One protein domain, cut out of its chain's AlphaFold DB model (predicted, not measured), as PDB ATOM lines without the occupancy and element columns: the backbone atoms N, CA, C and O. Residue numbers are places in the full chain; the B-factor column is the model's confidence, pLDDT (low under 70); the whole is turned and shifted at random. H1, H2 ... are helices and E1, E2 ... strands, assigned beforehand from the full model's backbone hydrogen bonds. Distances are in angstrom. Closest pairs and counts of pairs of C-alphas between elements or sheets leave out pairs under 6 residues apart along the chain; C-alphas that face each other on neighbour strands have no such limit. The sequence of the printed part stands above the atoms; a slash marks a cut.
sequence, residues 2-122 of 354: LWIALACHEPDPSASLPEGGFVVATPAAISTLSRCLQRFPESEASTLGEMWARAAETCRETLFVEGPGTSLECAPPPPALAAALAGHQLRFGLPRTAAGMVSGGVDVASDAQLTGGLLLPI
ATOM      1  N   LEU A   2     219.215 241.926 245.749       33.06
ATOM      2  CA  LEU A   2     220.119 242.397 244.677       33.06
ATOM      3  C   LEU A   2     219.510 243.465 243.737       33.06
ATOM      4  O   LEU A   2     220.169 244.428 243.382       33.06
ATOM      5  N   TRP A   3     218.225 243.327 243.400       34.00
ATOM      6  CA  TRP A   3     217.463 244.316 242.616       34.00
ATOM      7  C   TRP A   3     216.780 245.390 243.470       34.00
ATOM      8  O   TRP A   3     216.392 246.430 242.956       34.00
ATOM      9  N   ILE A   4     216.640 245.133 244.774       34.59
ATOM     10  CA  ILE A   4     216.079 246.092 245.736       34.59
ATOM     11  C   ILE A   4     217.145 247.141 246.089       34.59
ATOM     12  O   ILE A   4     216.811 248.307 246.203       34.59
ATOM     13  N   ALA A   5     218.425 246.755 246.123       31.09
ATOM     14  CA  ALA A   5     219.563 247.663 246.270       31.09
ATOM     15  C   ALA A   5     219.842 248.518 245.012       31.09
ATOM     16  O   ALA A   5     220.543 249.517 245.097       31.09
ATOM     17  N   LEU A   6     219.302 248.136 243.844       34.69
ATOM     18  CA  LEU A   6     219.400 248.908 242.593       34.69
ATOM     19  C   LEU A   6     218.192 249.832 242.358       34.69
ATOM     20  O   LEU A   6     218.205 250.633 241.426       34.69
ATOM     21  N   ALA A   7     217.139 249.728 243.175       26.67
ATOM     22  CA  ALA A   7     216.005 250.641 243.133       26.67
ATOM     23  C   ALA A   7     216.296 251.829 244.061       26.67
ATOM     24  O   ALA A   7     216.666 251.626 245.209       26.67
ATOM     25  N   CYS A   8     216.136 253.058 243.561       27.58
ATOM     26  CA  CYS A   8     216.458 254.334 244.219       27.58
ATOM     27  C   CYS A   8     215.596 254.675 245.460       27.58
ATOM     28  O   CYS A   8     215.041 255.770 245.572       27.58
ATOM     29  N   HIS A   9     215.456 253.747 246.395       30.81
ATOM     30  CA  HIS A   9     214.847 253.953 247.699       30.81
ATOM     31  C   HIS A   9     215.672 253.161 248.695       30.81
ATOM     32  O   HIS A   9     215.720 251.951 248.524       30.81
ATOM     33  N   GLU A  10     216.298 253.831 249.673       35.34
ATOM     34  CA  GLU A  10     216.992 253.205 250.811       35.34
ATOM     35  C   GLU A  10     216.080 252.135 251.428       35.34
ATOM     36  O   GLU A  10     215.120 252.466 252.135       35.34
ATOM     37  N   PRO A  11     216.302 250.846 251.140       46.44
ATOM     38  CA  PRO A  11     215.692 249.788 251.906       46.44
ATOM     39  C   PRO A  11     216.546 249.656 253.163       46.44
ATOM     40  O   PRO A  11     217.710 249.300 253.061       46.44
ATOM     41  N   ASP A  12     215.971 249.911 254.339       44.56
ATOM     42  CA  ASP A  12     216.626 249.647 255.625       44.56
ATOM     43  C   ASP A  12     217.443 248.334 255.543       44.56
ATOM     44  O   ASP A  12     216.877 247.307 255.165       44.56
ATOM     45  N   PRO A  13     218.753 248.311 255.841       41.84
ATOM     46  CA  PRO A  13     219.576 247.100 255.752       41.84
ATOM     47  C   PRO A  13     219.118 245.998 256.727       41.84
ATOM     48  O   PRO A  13     219.576 244.855 256.645       41.84
ATOM     49  N   SER A  14     218.181 246.314 257.628       46.00
ATOM     50  CA  SER A  14     217.426 245.361 258.443       46.00
ATOM     51  C   SER A  14     216.130 244.849 257.799       46.00
ATOM     52  O   SER A  14     215.415 244.075 258.438       46.00
ATOM     53  N   ALA A  15     215.828 245.224 256.549       54.44
ATOM     54  CA  ALA A  15     214.655 244.802 255.792       54.44
ATOM     55  C   ALA A  15     214.710 243.296 255.533       54.44
ATOM     56  O   ALA A  15     215.168 242.789 254.504       54.44
ATOM     57  N   SER A  16     214.219 242.583 256.533       65.62
ATOM     58  CA  SER A  16     213.805 241.201 256.503       65.62
ATOM     59  C   SER A  16     213.056 240.894 255.212       65.62
ATOM     60  O   SER A  16     212.201 241.684 254.791       65.62
ATOM     61  N   LEU A  17     213.332 239.742 254.597       70.12
ATOM     62  CA  LEU A  17     212.482 239.259 253.511       70.12
ATOM     63  C   LEU A  17     211.016 239.251 253.992       70.12
ATOM     64  O   LEU A  17     210.741 238.893 255.134       70.12
ATOM     65  N   PRO A  18     210.047 239.683 253.176       75.69
ATOM     66  CA  PRO A  18     208.653 239.626 253.597       75.69
ATOM     67  C   PRO A  18     208.263 238.179 253.930       75.69
ATOM     68  O   PRO A  18     208.866 237.229 253.425       75.69
ATOM     69  N   GLU A  19     207.241 237.999 254.764       81.06
ATOM     70  CA  GLU A  19     206.690 236.671 255.046       81.06
ATOM     71  C   GLU A  19     206.357 235.940 253.735       81.06
ATOM     72  O   GLU A  19     205.703 236.510 252.862       81.06
ATOM     73  N   GLY A  20     206.847 234.705 253.573       79.69
ATOM     74  CA  GLY A  20     206.736 233.921 252.334       79.69
ATOM     75  C   GLY A  20     207.766 234.260 251.245       79.69
ATOM     76  O   GLY A  20     207.739 233.664 250.167       79.69
ATOM     77  N   GLY A  21     208.664 235.216 251.489       85.06
ATOM     78  CA  GLY A  21     209.823 235.491 250.645       85.06
ATOM     79  C   GLY A  21     210.955 234.502 250.899       85.06
ATOM     80  O   GLY A  21     211.111 234.010 252.012       85.06
ATOM     81  N   PHE A  22     211.761 234.222 249.875       85.94
ATOM     82  CA  PHE A  22     212.902 233.318 249.986       85.94
ATOM     83  C   PHE A  22     214.065 233.723 249.080       85.94
ATOM     84  O   PHE A  22     213.877 234.327 248.018       85.94
ATOM     85  N   VAL A  23     215.271 233.312 249.470       87.12
ATOM     86  CA  VAL A  23     216.462 233.273 248.613       87.12
ATOM     87  C   VAL A  23     217.132 231.921 248.803       87.12
ATOM     88  O   VAL A  23     217.321 231.463 249.927       87.12
ATOM     89  N   VAL A  24     217.491 231.283 247.693       88.19
ATOM     90  CA  VAL A  24     218.222 230.017 247.679       88.19
ATOM     91  C   VAL A  24     219.392 230.160 246.714       88.19
ATOM     92  O   VAL A  24     219.196 230.596 245.580       88.19
ATOM     93  N   ALA A  25     220.602 229.796 247.127       88.75
ATOM     94  CA  ALA A  25     221.773 229.922 246.268       88.75
ATOM     95  C   ALA A  25     222.869 228.899 246.573       88.75
ATOM     96  O   ALA A  25     223.023 228.422 247.699       88.75
ATOM     97  N   THR A  26     223.681 228.599 245.562       89.19
ATOM     98  CA  THR A  26     224.923 227.844 245.758       89.19
ATOM     99  C   THR A  26     225.993 228.731 246.415       89.19
ATOM    100  O   THR A  26     226.076 229.923 246.092       89.19
ATOM    101  N   PRO A  27     226.864 228.177 247.283       88.19
ATOM    102  CA  PRO A  27     227.972 228.931 247.867       88.19
ATOM    103  C   PRO A  27     228.861 229.599 246.811       88.19
ATOM    104  O   PRO A  27     229.222 230.758 246.964       88.19
ATOM    105  N   ALA A  28     229.144 228.917 245.693       88.12
ATOM    106  CA  ALA A  28     229.987 229.448 244.618       88.12
ATOM    107  C   ALA A  28     229.402 230.705 243.946       88.12
ATOM    108  O   ALA A  28     230.133 231.670 243.693       88.12
ATOM    109  N   ALA A  29     228.091 230.715 243.685       87.12
ATOM    110  CA  ALA A  29     227.413 231.883 243.130       87.12
ATOM    111  C   ALA A  29     227.402 233.045 244.122       87.12
ATOM    112  O   ALA A  29     227.722 234.170 243.741       87.12
ATOM    113  N   ILE A  30     227.119 232.768 245.400       87.38
ATOM    114  CA  ILE A  30     227.160 233.788 246.453       87.38
ATOM    115  C   ILE A  30     228.564 234.367 246.609       87.38
ATOM    116  O   ILE A  30     228.709 235.582 246.590       87.38
ATOM    117  N   SER A  31     229.612 233.543 246.668       87.75
ATOM    118  CA  SER A  31     230.990 234.036 246.762       87.75
ATOM    119  C   SER A  31     231.376 234.926 245.580       87.75
ATOM    120  O   SER A  31     232.087 235.916 245.752       87.75
ATOM    121  N   THR A  32     230.927 234.600 244.368       86.31
ATOM    122  CA  THR A  32     231.223 235.422 243.186       86.31
ATOM    123  C   THR A  32     230.434 236.726 243.194       86.31
ATOM    124  O   THR A  32     231.016 237.788 242.982       86.31
ATOM    125  N   LEU A  33     229.148 236.671 243.535       83.56
ATOM    126  CA  LEU A  33     228.289 237.844 243.641       83.56
ATOM    127  C   LEU A  33     228.738 238.800 244.754       83.56
ATOM    128  O   LEU A  33     228.825 240.004 244.533       83.56
ATOM    129  N   SER A  34     229.102 238.269 245.920       85.69
ATOM    130  CA  SER A  34     229.635 239.037 247.046       85.69
ATOM    131  C   SER A  34     230.882 239.831 246.672       85.69
ATOM    132  O   SER A  34     230.991 240.989 247.062       85.69
ATOM    133  N   ARG A  35     231.796 239.258 245.872       85.31
ATOM    134  CA  ARG A  35     232.983 239.983 245.386       85.31
ATOM    135  C   ARG A  35     232.616 241.178 244.509       85.31
ATOM    136  O   ARG A  35     233.273 242.207 244.603       85.31
ATOM    137  N   CYS A  36     231.584 241.051 243.677       81.94
ATOM    138  CA  CYS A  36     231.072 242.166 242.880       81.94
ATOM    139  C   CYS A  36     230.425 243.231 243.774       81.94
ATOM    140  O   CYS A  36     230.681 244.419 243.608       81.94
ATOM    141  N   LEU A  37     229.609 242.812 244.743       81.88
ATOM    142  CA  LEU A  37     228.896 243.712 245.648       81.88
ATOM    143  C   LEU A  37     229.828 244.524 246.558       81.88
ATOM    144  O   LEU A  37     229.593 245.706 246.787       81.88
ATOM    145  N   GLN A  38     230.923 243.925 247.022       82.50
ATOM    146  CA  GLN A  38     231.926 244.601 247.854       82.50
ATOM    147  C   GLN A  38     232.662 245.742 247.132       82.50
ATOM    148  O   GLN A  38     233.331 246.543 247.780       82.50
ATOM    149  N   ARG A  39     232.534 245.852 245.802       80.38
ATOM    150  CA  ARG A  39     233.125 246.949 245.018       80.38
ATOM    151  C   ARG A  39     232.325 248.241 245.034       80.38
ATOM    152  O   ARG A  39     232.807 249.225 244.495       80.38
ATOM    153  N   PHE A  40     231.139 248.250 245.629       75.31
ATOM    154  CA  PHE A  40     230.382 249.474 245.859       75.31
ATOM    155  C   PHE A  40     230.746 250.022 247.252       75.31
ATOM    156  O   PHE A  40     230.070 249.665 248.224       75.31
ATOM    157  N   PRO A  41     231.828 250.812 247.412       68.75
ATOM    158  CA  PRO A  41     232.299 251.237 248.727       68.75
ATOM    159  C   PRO A  41     231.199 251.979 249.485       68.75
ATOM    160  O   PRO A  41     230.416 252.710 248.886       68.75
ATOM    161  N   GLU A  42     231.141 251.758 250.799       73.25
ATOM    162  CA  GLU A  42     230.218 252.460 251.708       73.25
ATOM    163  C   GLU A  42     228.726 252.297 251.356       73.25
ATOM    164  O   GLU A  42     227.880 253.032 251.856       73.25
ATOM    165  N   SER A  43     228.387 251.298 250.535       72.75
ATOM    166  CA  SER A  43     227.006 250.967 250.185       72.75
ATOM    167  C   SER A  43     226.458 249.799 251.008       72.75
ATOM    168  O   SER A  43     227.184 248.907 251.466       72.75
ATOM    169  N   GLU A  44     225.132 249.737 251.113       72.19
ATOM    170  CA  GLU A  44     224.420 248.571 251.644       72.19
ATOM    171  C   GLU A  44     224.697 247.307 250.826       72.19
ATOM    172  O   GLU A  44     224.797 246.215 251.385       72.19
ATOM    173  N   ALA A  45     224.888 247.452 249.511       73.50
ATOM    174  CA  ALA A  45     225.306 246.366 248.635       73.50
ATOM    175  C   ALA A  45     226.625 245.743 249.116       73.50
ATOM    176  O   ALA A  45     226.701 244.520 249.238       73.50
ATOM    177  N   SER A  46     227.628 246.553 249.462       78.44
ATOM    178  CA  SER A  46     228.905 246.048 249.981       78.44
ATOM    179  C   SER A  46     228.748 245.347 251.331       78.44
ATOM    180  O   SER A  46     229.219 244.218 251.491       78.44
ATOM    181  N   THR A  47     227.976 245.932 252.253       81.31
ATOM    182  CA  THR A  47     227.685 245.318 253.565       81.31
ATOM    183  C   THR A  47     226.977 243.966 253.410       81.31
ATOM    184  O   THR A  47     227.359 242.970 254.036       81.31
ATOM    185  N   LEU A  48     225.984 243.894 252.521       78.44
ATOM    186  CA  LEU A  48     225.296 242.653 252.173       78.44
ATOM    187  C   LEU A  48     226.267 241.632 251.562       78.44
ATOM    188  O   LEU A  48     226.251 240.458 251.936       78.44
ATOM    189  N   GLY A  49     227.152 242.084 250.671       81.38
ATOM    190  CA  GLY A  49     228.201 241.272 250.065       81.38
ATOM    191  C   GLY A  49     229.119 240.627 251.105       81.38
ATOM    192  O   GLY A  49     229.398 239.431 251.012       81.38
ATOM    193  N   GLU A  50     229.557 241.370 252.123       84.69
ATOM    194  CA  GLU A  50     230.350 240.851 253.249       84.69
ATOM    195  C   GLU A  50     229.589 239.837 254.112       84.69
ATOM    196  O   GLU A  50     230.144 238.809 254.512       84.69
ATOM    197  N   MET A  51     228.319 240.105 254.427       83.69
ATOM    198  CA  MET A  51     227.479 239.164 255.177       83.69
ATOM    199  C   MET A  51     227.320 237.841 254.424       83.69
ATOM    200  O   MET A  51     227.515 236.766 254.992       83.69
ATOM    201  N   TRP A  52     227.023 237.919 253.131       85.19
ATOM    202  CA  TRP A  52     226.846 236.756 252.270       85.19
ATOM    203  C   TRP A  52     228.149 235.982 252.039       85.19
ATOM    204  O   TRP A  52     228.128 234.751 252.025       85.19
ATOM    205  N   ALA A  53     229.290 236.673 251.943       86.50
ATOM    206  CA  ALA A  53     230.598 236.033 251.826       86.50
ATOM    207  C   ALA A  53     230.901 235.154 253.050       86.50
ATOM    208  O   ALA A  53     231.267 233.991 252.894       86.50
ATOM    209  N   ARG A  54     230.651 235.670 254.262       86.62
ATOM    210  CA  ARG A  54     230.830 234.915 255.516       86.62
ATOM    211  C   ARG A  54     229.936 233.676 255.590       86.62
ATOM    212  O   ARG A  54     230.381 232.614 256.025       86.62
ATOM    213  N   ALA A  55     228.686 233.786 255.141       84.38
ATOM    214  CA  ALA A  55     227.785 232.638 255.074       84.38
ATOM    215  C   ALA A  55     228.310 231.565 254.098       84.38
ATOM    216  O   ALA A  55     228.313 230.376 254.419       84.38
ATOM    217  N   ALA A  56     228.832 231.978 252.938       86.81
ATOM    218  CA  ALA A  56     229.386 231.067 251.935       86.81
ATOM    219  C   ALA A  56     230.671 230.351 252.381       86.81
ATOM    220  O   ALA A  56     230.867 229.198 252.011       86.81
ATOM    221  N   GLU A  57     231.519 230.972 253.207       87.94
ATOM    222  CA  GLU A  57     232.740 230.334 253.736       87.94
ATOM    223  C   GLU A  57     232.449 229.094 254.591       87.94
ATOM    224  O   GLU A  57     233.232 228.141 254.619       87.94
ATOM    225  N   THR A  58     231.319 229.102 255.297       84.44
ATOM    226  CA  THR A  58     230.951 228.046 256.250       84.44
ATOM    227  C   THR A  58     230.007 227.001 255.655       84.44
ATOM    228  O   THR A  58     229.800 225.952 256.269       84.44
ATOM    229  N   CYS A  59     229.486 227.232 254.445       86.31
ATOM    230  CA  CYS A  59     228.497 226.371 253.812       86.31
ATOM    231  C   CYS A  59     229.033 225.630 252.585       86.31
ATOM    232  O   CYS A  59     229.576 226.231 251.664       86.31
ATOM    233  N   ARG A  60     228.839 224.306 252.540       81.94
ATOM    234  CA  ARG A  60     229.295 223.458 251.419       81.94
ATOM    235  C   ARG A  60     228.205 223.075 250.427       81.94
ATOM    236  O   ARG A  60     228.529 222.601 249.344       81.94
ATOM    237  N   GLU A  61     226.942 223.247 250.802       83.06
ATOM    238  CA  GLU A  61     225.811 222.734 250.031       83.06
ATOM    239  C   GLU A  61     224.964 223.865 249.462       83.06
ATOM    240  O   GLU A  61     225.111 224.226 248.295       83.06
ATOM    241  N   THR A  62     224.058 224.424 250.261       82.75
ATOM    242  CA  THR A  62     223.104 225.442 249.818       82.75
ATOM    243  C   THR A  62     222.922 226.485 250.904       82.75
ATOM    244  O   THR A  62     222.795 226.158 252.081       82.75
ATOM    245  N   LEU A  63     222.918 227.744 250.477       83.50
ATOM    246  CA  LEU A  63     222.555 228.882 251.298       83.50
ATOM    247  C   LEU A  63     221.075 229.181 251.102       83.50
ATOM    248  O   LEU A  63     220.604 229.282 249.965       83.50
ATOM    249  N   PHE A  64     220.355 229.318 252.208       85.25
ATOM    250  CA  PHE A  64     218.911 229.467 252.217       85.25
ATOM    251  C   PHE A  64     218.464 230.480 253.267       85.25
ATOM    252  O   PHE A  64     218.991 230.522 254.373       85.25
ATOM    253  N   VAL A  65     217.472 231.292 252.917       83.00
ATOM    254  CA  VAL A  65     216.725 232.132 253.854       83.00
ATOM    255  C   VAL A  65     215.269 232.195 253.400       83.00
ATOM    256  O   VAL A  65     214.995 232.291 252.201       83.00
ATOM    257  N   GLU A  66     214.340 232.140 254.353       80.69
ATOM    258  CA  GLU A  66     212.896 232.242 254.134       80.69
ATOM    259  C   GLU A  66     212.239 233.093 255.228       80.69
ATOM    260  O   GLU A  66     212.670 233.087 256.383       80.69
ATOM    261  N   GLY A  67     211.180 233.821 254.864       73.31
ATOM    262  CA  GLY A  67     210.436 234.685 255.779       73.31
ATOM    263  C   GLY A  67     211.283 235.855 256.283       73.31
ATOM    264  O   GLY A  67     212.262 236.196 255.634       73.31
ATOM    265  N   PRO A  68     210.967 236.469 257.438       64.94
ATOM    266  CA  PRO A  68     211.615 237.697 257.901       64.94
ATOM    267  C   PRO A  68     213.085 237.587 258.352       64.94
ATOM    268  O   PRO A  68     213.576 238.416 259.116       64.94
ATOM    269  N   GLY A  69     213.826 236.606 257.849       62.88
ATOM    270  CA  GLY A  69     215.271 236.537 257.990       62.88
ATOM    271  C   GLY A  69     216.008 237.514 257.069       62.88
ATOM    272  O   GLY A  69     215.560 237.845 255.967       62.88
ATOM    273  N   THR A  70     217.179 237.953 257.523       62.19
ATOM    274  CA  THR A  70     218.153 238.739 256.741       62.19
ATOM    275  C   THR A  70     219.437 237.958 256.447       62.19
ATOM    276  O   THR A  70     220.205 238.336 255.562       62.19
ATOM    277  N   SER A  71     219.665 236.847 257.151       71.25
ATOM    278  CA  SER A  71     220.891 236.056 257.064       71.25
ATOM    279  C   SER A  71     220.666 234.780 256.265       71.25
ATOM    280  O   SER A  71     219.750 234.018 256.553       71.25
ATOM    281  N   LEU A  72     221.532 234.537 255.279       79.56
ATOM    282  CA  LEU A  72     221.607 233.250 254.594       79.56
ATOM    283  C   LEU A  72     222.152 232.194 255.556       79.56
ATOM    284  O   LEU A  72     223.258 232.337 256.079       79.56
ATOM    285  N   GLU A  73     221.391 231.126 255.758       83.88
ATOM    286  CA  GLU A  73     221.774 229.992 256.588       83.88
ATOM    287  C   GLU A  73     222.238 228.827 255.716       83.88
ATOM    288  O   GLU A  73     221.754 228.621 254.601       83.88
ATOM    289  N   CYS A  74     223.181 228.035 256.228       86.62
ATOM    290  CA  CYS A  74     223.550 226.783 255.583       86.62
ATOM    291  C   CYS A  74     222.527 225.706 255.945       86.62
ATOM    292  O   CYS A  74     222.691 224.977 256.925       86.62
ATOM    293  N   ALA A  75     221.455 225.639 255.167       84.56
ATOM    294  CA  ALA A  75     220.369 224.698 255.364       84.56
ATOM    295  C   ALA A  75     219.874 224.174 254.010       84.56
ATOM    296  O   ALA A  75     219.841 224.925 253.028       84.56
ATOM    297  N   PRO A  76     219.472 222.894 253.928       82.25
ATOM    298  CA  PRO A  76     218.848 222.381 252.721       82.25
ATOM    299  C   PRO A  76     217.517 223.116 252.486       82.25
ATOM    300  O   PRO A  76     216.717 223.233 253.420       82.25
ATOM    301  N   PRO A  77     217.241 223.593 251.260       82.62
ATOM    302  CA  PRO A  77     215.969 224.230 250.968       82.62
ATOM    303  C   PRO A  77     214.835 223.189 250.981       82.62
ATOM    304  O   PRO A  77     215.068 222.007 250.698       82.62
ATOM    305  N   PRO A  78     213.585 223.609 251.238       82.56
ATOM    306  CA  PRO A  78     212.408 222.765 251.063       82.56
ATOM    307  C   PRO A  78     212.412 222.051 249.696       82.56
ATOM    308  O   PRO A  78     212.772 222.678 248.697       82.56
ATOM    309  N   PRO A  79     211.964 220.782 249.582       81.31
ATOM    310  CA  PRO A  79     212.056 220.010 248.335       81.31
ATOM    311  C   PRO A  79     211.455 220.696 247.100       81.31
ATOM    312  O   PRO A  79     211.987 220.563 246.001       81.31
ATOM    313  N   ALA A  80     210.374 221.465 247.271       75.12
ATOM    314  CA  ALA A  80     209.770 222.250 246.194       75.12
ATOM    315  C   ALA A  80     210.704 223.366 245.686       75.12
ATOM    316  O   ALA A  80     210.819 223.569 244.479       75.12
ATOM    317  N   LEU A  81     211.416 224.041 246.593       71.19
ATOM    318  CA  LEU A  81     212.422 225.052 246.263       71.19
ATOM    319  C   LEU A  81     213.712 224.417 245.728       71.19
ATOM    320  O   LEU A  81     214.326 224.968 244.821       71.19
ATOM    321  N   ALA A  82     214.092 223.232 246.214       72.12
ATOM    322  CA  ALA A  82     215.207 222.453 245.671       72.12
ATOM    323  C   ALA A  82     214.949 222.011 244.220       72.12
ATOM    324  O   ALA A  82     215.814 222.151 243.361       72.12
ATOM    325  N   ALA A  83     213.742 221.527 243.915       70.94
ATOM    326  CA  ALA A  83     213.330 221.232 242.544       70.94
ATOM    327  C   ALA A  83     213.274 222.508 241.696       70.94
ATOM    328  O   ALA A  83     213.694 222.501 240.541       70.94
ATOM    329  N   ALA A  84     212.821 223.617 242.292       60.59
ATOM    330  CA  ALA A  84     212.880 224.914 241.650       60.59
ATOM    331  C   ALA A  84     214.325 225.348 241.397       60.59
ATOM    332  O   ALA A  84     214.542 225.938 240.368       60.59
ATOM    333  N   LEU A  85     215.342 225.038 242.206       56.12
ATOM    334  CA  LEU A  85     216.742 225.362 241.884       56.12
ATOM    335  C   LEU A  85     217.265 224.718 240.591       56.12
ATOM    336  O   LEU A  85     218.257 225.200 240.050       56.12
ATOM    337  N   ALA A  86     216.625 223.665 240.069       66.31
ATOM    338  CA  ALA A  86     217.081 223.015 238.847       66.31
ATOM    339  C   ALA A  86     217.173 224.036 237.694       66.31
ATOM    340  O   ALA A  86     216.167 224.585 237.241       66.31
ATOM    341  N   GLY A  87     218.403 224.309 237.253       73.69
ATOM    342  CA  GLY A  87     218.702 225.195 236.129       73.69
ATOM    343  C   GLY A  87     219.248 226.586 236.470       73.69
ATOM    344  O   GLY A  87     219.662 227.245 235.529       73.69
ATOM    345  N   HIS A  88     219.297 227.013 237.745       84.62
ATOM    346  CA  HIS A  88     219.935 228.284 238.136       84.62
ATOM    347  C   HIS A  88     220.749 228.178 239.429       84.62
ATOM    348  O   HIS A  88     220.368 227.467 240.360       84.62
ATOM    349  N   GLN A  89     221.845 228.931 239.525       87.62
ATOM    350  CA  GLN A  89     222.715 228.922 240.708       87.62
ATOM    351  C   GLN A  89     222.200 229.755 241.895       87.62
ATOM    352  O   GLN A  89     222.580 229.486 243.039       87.62
ATOM    353  N   LEU A  90     221.378 230.770 241.633       87.56
ATOM    354  CA  LEU A  90     220.692 231.601 242.619       87.56
ATOM    355  C   LEU A  90     219.233 231.752 242.200       87.56
ATOM    356  O   LEU A  90     218.949 232.026 241.039       87.56
ATOM    357  N   ARG A  91     218.296 231.616 243.138       88.31
ATOM    358  CA  ARG A  91     216.868 231.873 242.921       88.31
ATOM    359  C   ARG A  91     216.278 232.642 244.088       88.31
ATOM    360  O   ARG A  91     216.737 232.537 245.222       88.31
ATOM    361  N   PHE A  92     215.240 233.410 243.800       87.38
ATOM    362  CA  PHE A  92     214.525 234.173 244.812       87.38
ATOM    363  C   PHE A  92     213.039 234.253 244.490       87.38
ATOM    364  O   PHE A  92     212.626 234.150 243.331       87.38
ATOM    365  N   GLY A  93     212.252 234.475 245.534       86.12
ATOM    366  CA  GLY A  93     210.826 234.733 245.451       86.12
ATOM    367  C   GLY A  93     210.434 235.784 246.473       86.12
ATOM    368  O   GLY A  93     210.875 235.745 247.617       86.12
ATOM    369  N   LEU A  94     209.621 236.740 246.051       84.44
ATOM    370  CA  LEU A  94     209.094 237.814 246.876       84.44
ATOM    371  C   LEU A  94     207.577 237.864 246.665       84.44
ATOM    372  O   LEU A  94     207.131 238.180 245.556       84.44
ATOM    373  N   PRO A  95     206.764 237.526 247.676       79.94
ATOM    374  CA  PRO A  95     205.323 237.662 247.570       79.94
ATOM    375  C   PRO A  95     204.956 239.131 247.365       79.94
ATOM    376  O   PRO A  95     205.448 240.019 248.062       79.94
ATOM    377  N   ARG A  96     204.083 239.390 246.391       72.38
ATOM    378  CA  ARG A  96     203.590 240.721 246.056       72.38
ATOM    379  C   ARG A  96     202.068 240.727 246.197       72.38
ATOM    380  O   ARG A  96     201.351 240.545 245.220       72.38
ATOM    381  N   THR A  97     201.596 240.899 247.435       64.44
ATOM    382  CA  THR A  97     200.161 240.974 247.797       64.44
ATOM    383  C   THR A  97     199.293 239.934 247.049       64.44
ATOM    384  O   THR A  97     199.751 238.821 246.793       64.44
ATOM    385  N   ALA A  98     198.035 240.245 246.715       60.28
ATOM    386  CA  ALA A  98     197.117 239.334 246.019       60.28
ATOM    387  C   ALA A  98     197.498 239.048 244.547       60.28
ATOM    388  O   ALA A  98     196.938 238.138 243.944       60.28
ATOM    389  N   ALA A  99     198.444 239.802 243.971       62.66
ATOM    390  CA  ALA A  99     198.808 239.733 242.552       62.66
ATOM    391  C   ALA A  99     199.749 238.561 242.204       62.66
ATOM    392  O   ALA A  99     199.954 238.258 241.031       62.66
ATOM    393  N   GLY A 100     200.326 237.892 243.206       74.00
ATOM    394  CA  GLY A 100     201.220 236.746 243.028       74.00
ATOM    395  C   GLY A 100     202.654 237.028 243.479       74.00
ATOM    396  O   GLY A 100     202.932 237.987 244.193       74.00
ATOM    397  N   MET A 101     203.588 236.158 243.100       82.06
ATOM    398  CA  MET A 101     204.990 236.237 243.522       82.06
ATOM    399  C   MET A 101     205.863 236.835 242.415       82.06
ATOM    400  O   MET A 101     205.816 236.378 241.274       82.06
ATOM    401  N   VAL A 102     206.699 237.815 242.766       86.19
ATOM    402  CA  VAL A 102     207.871 238.177 241.959       86.19
ATOM    403  C   VAL A 102     208.913 237.096 242.179       86.19
ATOM    404  O   VAL A 102     209.310 236.857 243.314       86.19
ATOM    405  N   SER A 103     209.365 236.433 241.124       87.44
ATOM    406  CA  SER A 103     210.362 235.367 241.250       87.44
ATOM    407  C   SER A 103     211.442 235.500 240.198       87.44
ATOM    408  O   SER A 103     211.244 236.154 239.179       87.44
ATOM    409  N   GLY A 104     212.600 234.905 240.443       89.00
ATOM    410  CA  GLY A 104     213.686 234.963 239.483       89.00
ATOM    411  C   GLY A 104     214.769 233.937 239.733       89.00
ATOM    412  O   GLY A 104     214.787 233.239 240.752       89.00
ATOM    413  N   GLY A 105     215.665 233.858 238.760       88.44
ATOM    414  CA  GLY A 105     216.855 233.026 238.784       88.44
ATOM    415  C   GLY A 105     218.028 233.768 238.165       88.44
ATOM    416  O   GLY A 105     217.838 234.553 237.237       88.44
ATOM    417  N   VAL A 106     219.219 233.546 238.706       88.12
ATOM    418  CA  VAL A 106     220.472 234.126 238.229       88.12
ATOM    419  C   VAL A 106     221.534 233.036 238.204       88.12
ATOM    420  O   VAL A 106     221.717 232.298 239.173       88.12
ATOM    421  N   ASP A 107     222.250 232.977 237.095       89.06
ATOM    422  CA  ASP A 107     223.494 232.259 236.913       89.06
ATOM    423  C   ASP A 107     224.650 233.245 236.920       89.06
ATOM    424  O   ASP A 107     224.604 234.301 236.282       89.06
ATOM    425  N   VAL A 108     225.686 232.883 237.669       86.06
ATOM    426  CA  VAL A 108     226.873 233.696 237.870       86.06
ATOM    427  C   VAL A 108     228.043 232.977 237.208       86.06
ATOM    428  O   VAL A 108     228.459 231.893 237.625       86.06
ATOM    429  N   ALA A 109     228.571 233.568 236.142       86.69
ATOM    430  CA  ALA A 109     229.778 233.079 235.495       86.69
ATOM    431  C   ALA A 109     231.023 233.368 236.356       86.69
ATOM    432  O   ALA A 109     230.986 234.122 237.330       86.69
ATOM    433  N   SER A 110     232.158 232.762 236.006       80.06
ATOM    434  CA  SER A 110     233.407 232.905 236.772       80.06
ATOM    435  C   SER A 110     233.974 234.329 236.786       80.06
ATOM    436  O   SER A 110     234.662 234.699 237.737       80.06
ATOM    437  N   ASP A 111     233.684 235.114 235.747       80.06
ATOM    438  CA  ASP A 111     234.003 236.542 235.605       80.06
ATOM    439  C   ASP A 111     232.909 237.453 236.201       80.06
ATOM    440  O   ASP A 111     232.858 238.651 235.925       80.06
ATOM    441  N   ALA A 112     232.008 236.875 237.000       79.81
ATOM    442  CA  ALA A 112     230.843 237.532 237.577       79.81
ATOM    443  C   ALA A 112     229.876 238.141 236.548       79.81
ATOM    444  O   ALA A 112     229.047 238.973 236.920       79.81
ATOM    445  N   GLN A 113     229.920 237.707 235.282       86.19
ATOM    446  CA  GLN A 113     228.814 237.958 234.368       86.19
ATOM    447  C   GLN A 113     227.545 237.313 234.936       86.19
ATOM    448  O   GLN A 113     227.526 236.126 235.274       86.19
ATOM    449  N   LEU A 114     226.482 238.109 235.039       87.12
ATOM    450  CA  LEU A 114     225.178 237.661 235.496       87.12
ATOM    451  C   LEU A 114     224.295 237.412 234.278       87.12
ATOM    452  O   LEU A 114     224.155 238.277 233.414       87.12
ATOM    453  N   THR A 115     223.679 236.237 234.227       90.44
ATOM    454  CA  THR A 115     222.602 235.933 233.279       90.44
ATOM    455  C   THR A 115     221.426 235.375 234.047       90.44
ATOM    456  O   THR A 115     221.610 234.643 235.013       90.44
ATOM    457  N   GLY A 116     220.208 235.743 233.691       89.50
ATOM    458  CA  GLY A 116     219.065 235.297 234.467       89.50
ATOM    459  C   GLY A 116     217.752 235.842 233.967       89.50
ATOM    460  O   GLY A 116     217.664 236.411 232.881       89.50
ATOM    461  N   GLY A 117     216.728 235.675 234.793       89.00
ATOM    462  CA  GLY A 117     215.402 236.168 234.489       89.00
ATOM    463  C   GLY A 117     214.592 236.497 235.731       89.00
ATOM    464  O   GLY A 117     214.794 235.923 236.804       89.00
ATOM    465  N   LEU A 118     213.655 237.422 235.565       90.06
ATOM    466  CA  LEU A 118     212.638 237.782 236.538       90.06
ATOM    467  C   LEU A 118     211.255 237.540 235.938       90.06
ATOM    468  O   LEU A 118     211.013 237.836 234.773       90.06
ATOM    469  N   LEU A 119     210.333 237.049 236.752       88.69
ATOM    470  CA  LEU A 119     208.910 236.980 236.472       88.69
ATOM    471  C   LEU A 119     208.202 237.962 237.398       88.69
ATOM    472  O   LEU A 119     208.237 237.820 238.623       88.69
ATOM    473  N   LEU A 120     207.569 238.960 236.796       88.06
ATOM    474  CA  LEU A 120     206.845 240.021 237.481       88.06
ATOM    475  C   LEU A 120     205.348 239.827 237.222       88.06
ATOM    476  O   LEU A 120     204.958 239.831 236.056       88.06
ATOM    477  N   PRO A 121     204.498 239.646 238.246       86.19
ATOM    478  CA  PRO A 121     203.060 239.563 238.023       86.19
ATOM    479  C   PRO A 121     202.537 240.889 237.465       86.19
ATOM    480  O   PRO A 121     202.912 241.964 237.945       86.19
ATOM    481  N   ILE A 122     201.674 240.804 236.455       86.06
ATOM    482  CA  ILE A 122     201.013 241.957 235.842       86.06
ATOM    483  C   ILE A 122     199.895 242.421 236.790       86.06
ATOM    484  O   ILE A 122     199.003 241.627 237.095       86.06
TER     485      ILE A 122
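Overview. This is residues 2 to 122 of the 354 residues of an uncharacterized protein of Deltaproteobacteria bacterium (UniProt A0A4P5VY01). A five-stranded antiparallel sheet has a helical hairpin, H1 and H2, at one end of its strands, where E1 and E4 end and E5 begins, with H1 next to the strand ends and H2 packed on H1. The third helix, H3, is short and only grazes the sheet, and a stretch with no named element, residues 2 to 21, precedes E1. The printed part has 121 residues with three named helices and five named strands, in the order E1 H1 H2 E2 H3 E3 E4 E5, and the sheet runs E2 E1 E3 E4 E5. The class is mixed, helices and strands, with 32 residues in each. The whole is compact, with a radius of gyration of the C-alphas of 13.7 A, and rounded, with spans of 37 by 32 by 25 A.

Along the chain. Residues 2 to 21 come first, with C-alpha 2 at (220.119, 242.397, 244.677). Strand E1, residues 22 to 25, begins with C-alpha 22 at (212.902, 233.318, 249.986). Helix H1, residues 27 to 37, measures 15.0 A from first to last C-alpha, and helix H2, residues 44 to 58, the longest helix, measures 22.0 A. Strand E2 is residues 63 to 66 and helix H3 is residues 79 to 84. Strand E3, residues 90 to 96, is 19.7 A long. Strand E4, residues 100 to 108, is the longest strand, at 26.3 A. Strand E5, residues 114 to 121, is 22.3 A long and ends with C-alpha 121 at (203.060, 239.563, 238.023).

Arrangement. In the sheet E2 and E5 are the edge strands. E2 and E1 are antiparallel at 175 degrees between their directions, with N 23 and O 65 at 2.9 A. E1 and E3 are antiparallel at 172 degrees, with N 91 and O 24 at 2.8 A. E3 and E4 form a hairpin at 163 degrees, with N 94 and O 102 at 2.8 A. E4 and E5 form another at 175 degrees, with N 107 and O 115 at 2.7 A. E3, E4 and E5 make a meander, each strand the antiparallel neighbour of the one before. E2, H3 and E3 are a split strand-helix-strand unit, two strands running the same way with a helix between them along the chain and E1 between them in the sheet; its crossover is left-handed. Residues 73 to 74 pair antiparallel with residues 63 to 64 of E2. H1 is on the sheet at a height of 4.1 A, only just above the sheet's level, and lies over none of the strands; its closest C-alphas to E4 are those of Ala 29 and Val 108, 5.6 A apart. H1 and H2 touch and form a helical hairpin, opposite ways at a shallow tilt of 25 degrees, closest at the C-alphas of Ser 34 and Gly 49, 4.0 A apart. H2 only just is on the sheet, with 5 pairs of C-alphas within 10 A, and only grazes it with residues 52 to 56. H3 grazes it with residues 81 to 84, is near E3, and is apart from H1 and H2. In H1 and H3 every O i to N i+4 pair is within hydrogen-bond range; in H2 10 of 11 are.

Size, cuts and confidence. The two C-alphas farthest apart, those of Thr 58 and Ile 122, are 38.8 A from each other. The printed part has no cut. The link from E2 to H3, 12 residues, is long; that from H1 to H2 is short, and the others are tight. The mean pLDDT of the printed part is 75.9, and residues 2 to 16, 41, 68 to 70, 84 to 86 and 97 to 99 are under 70.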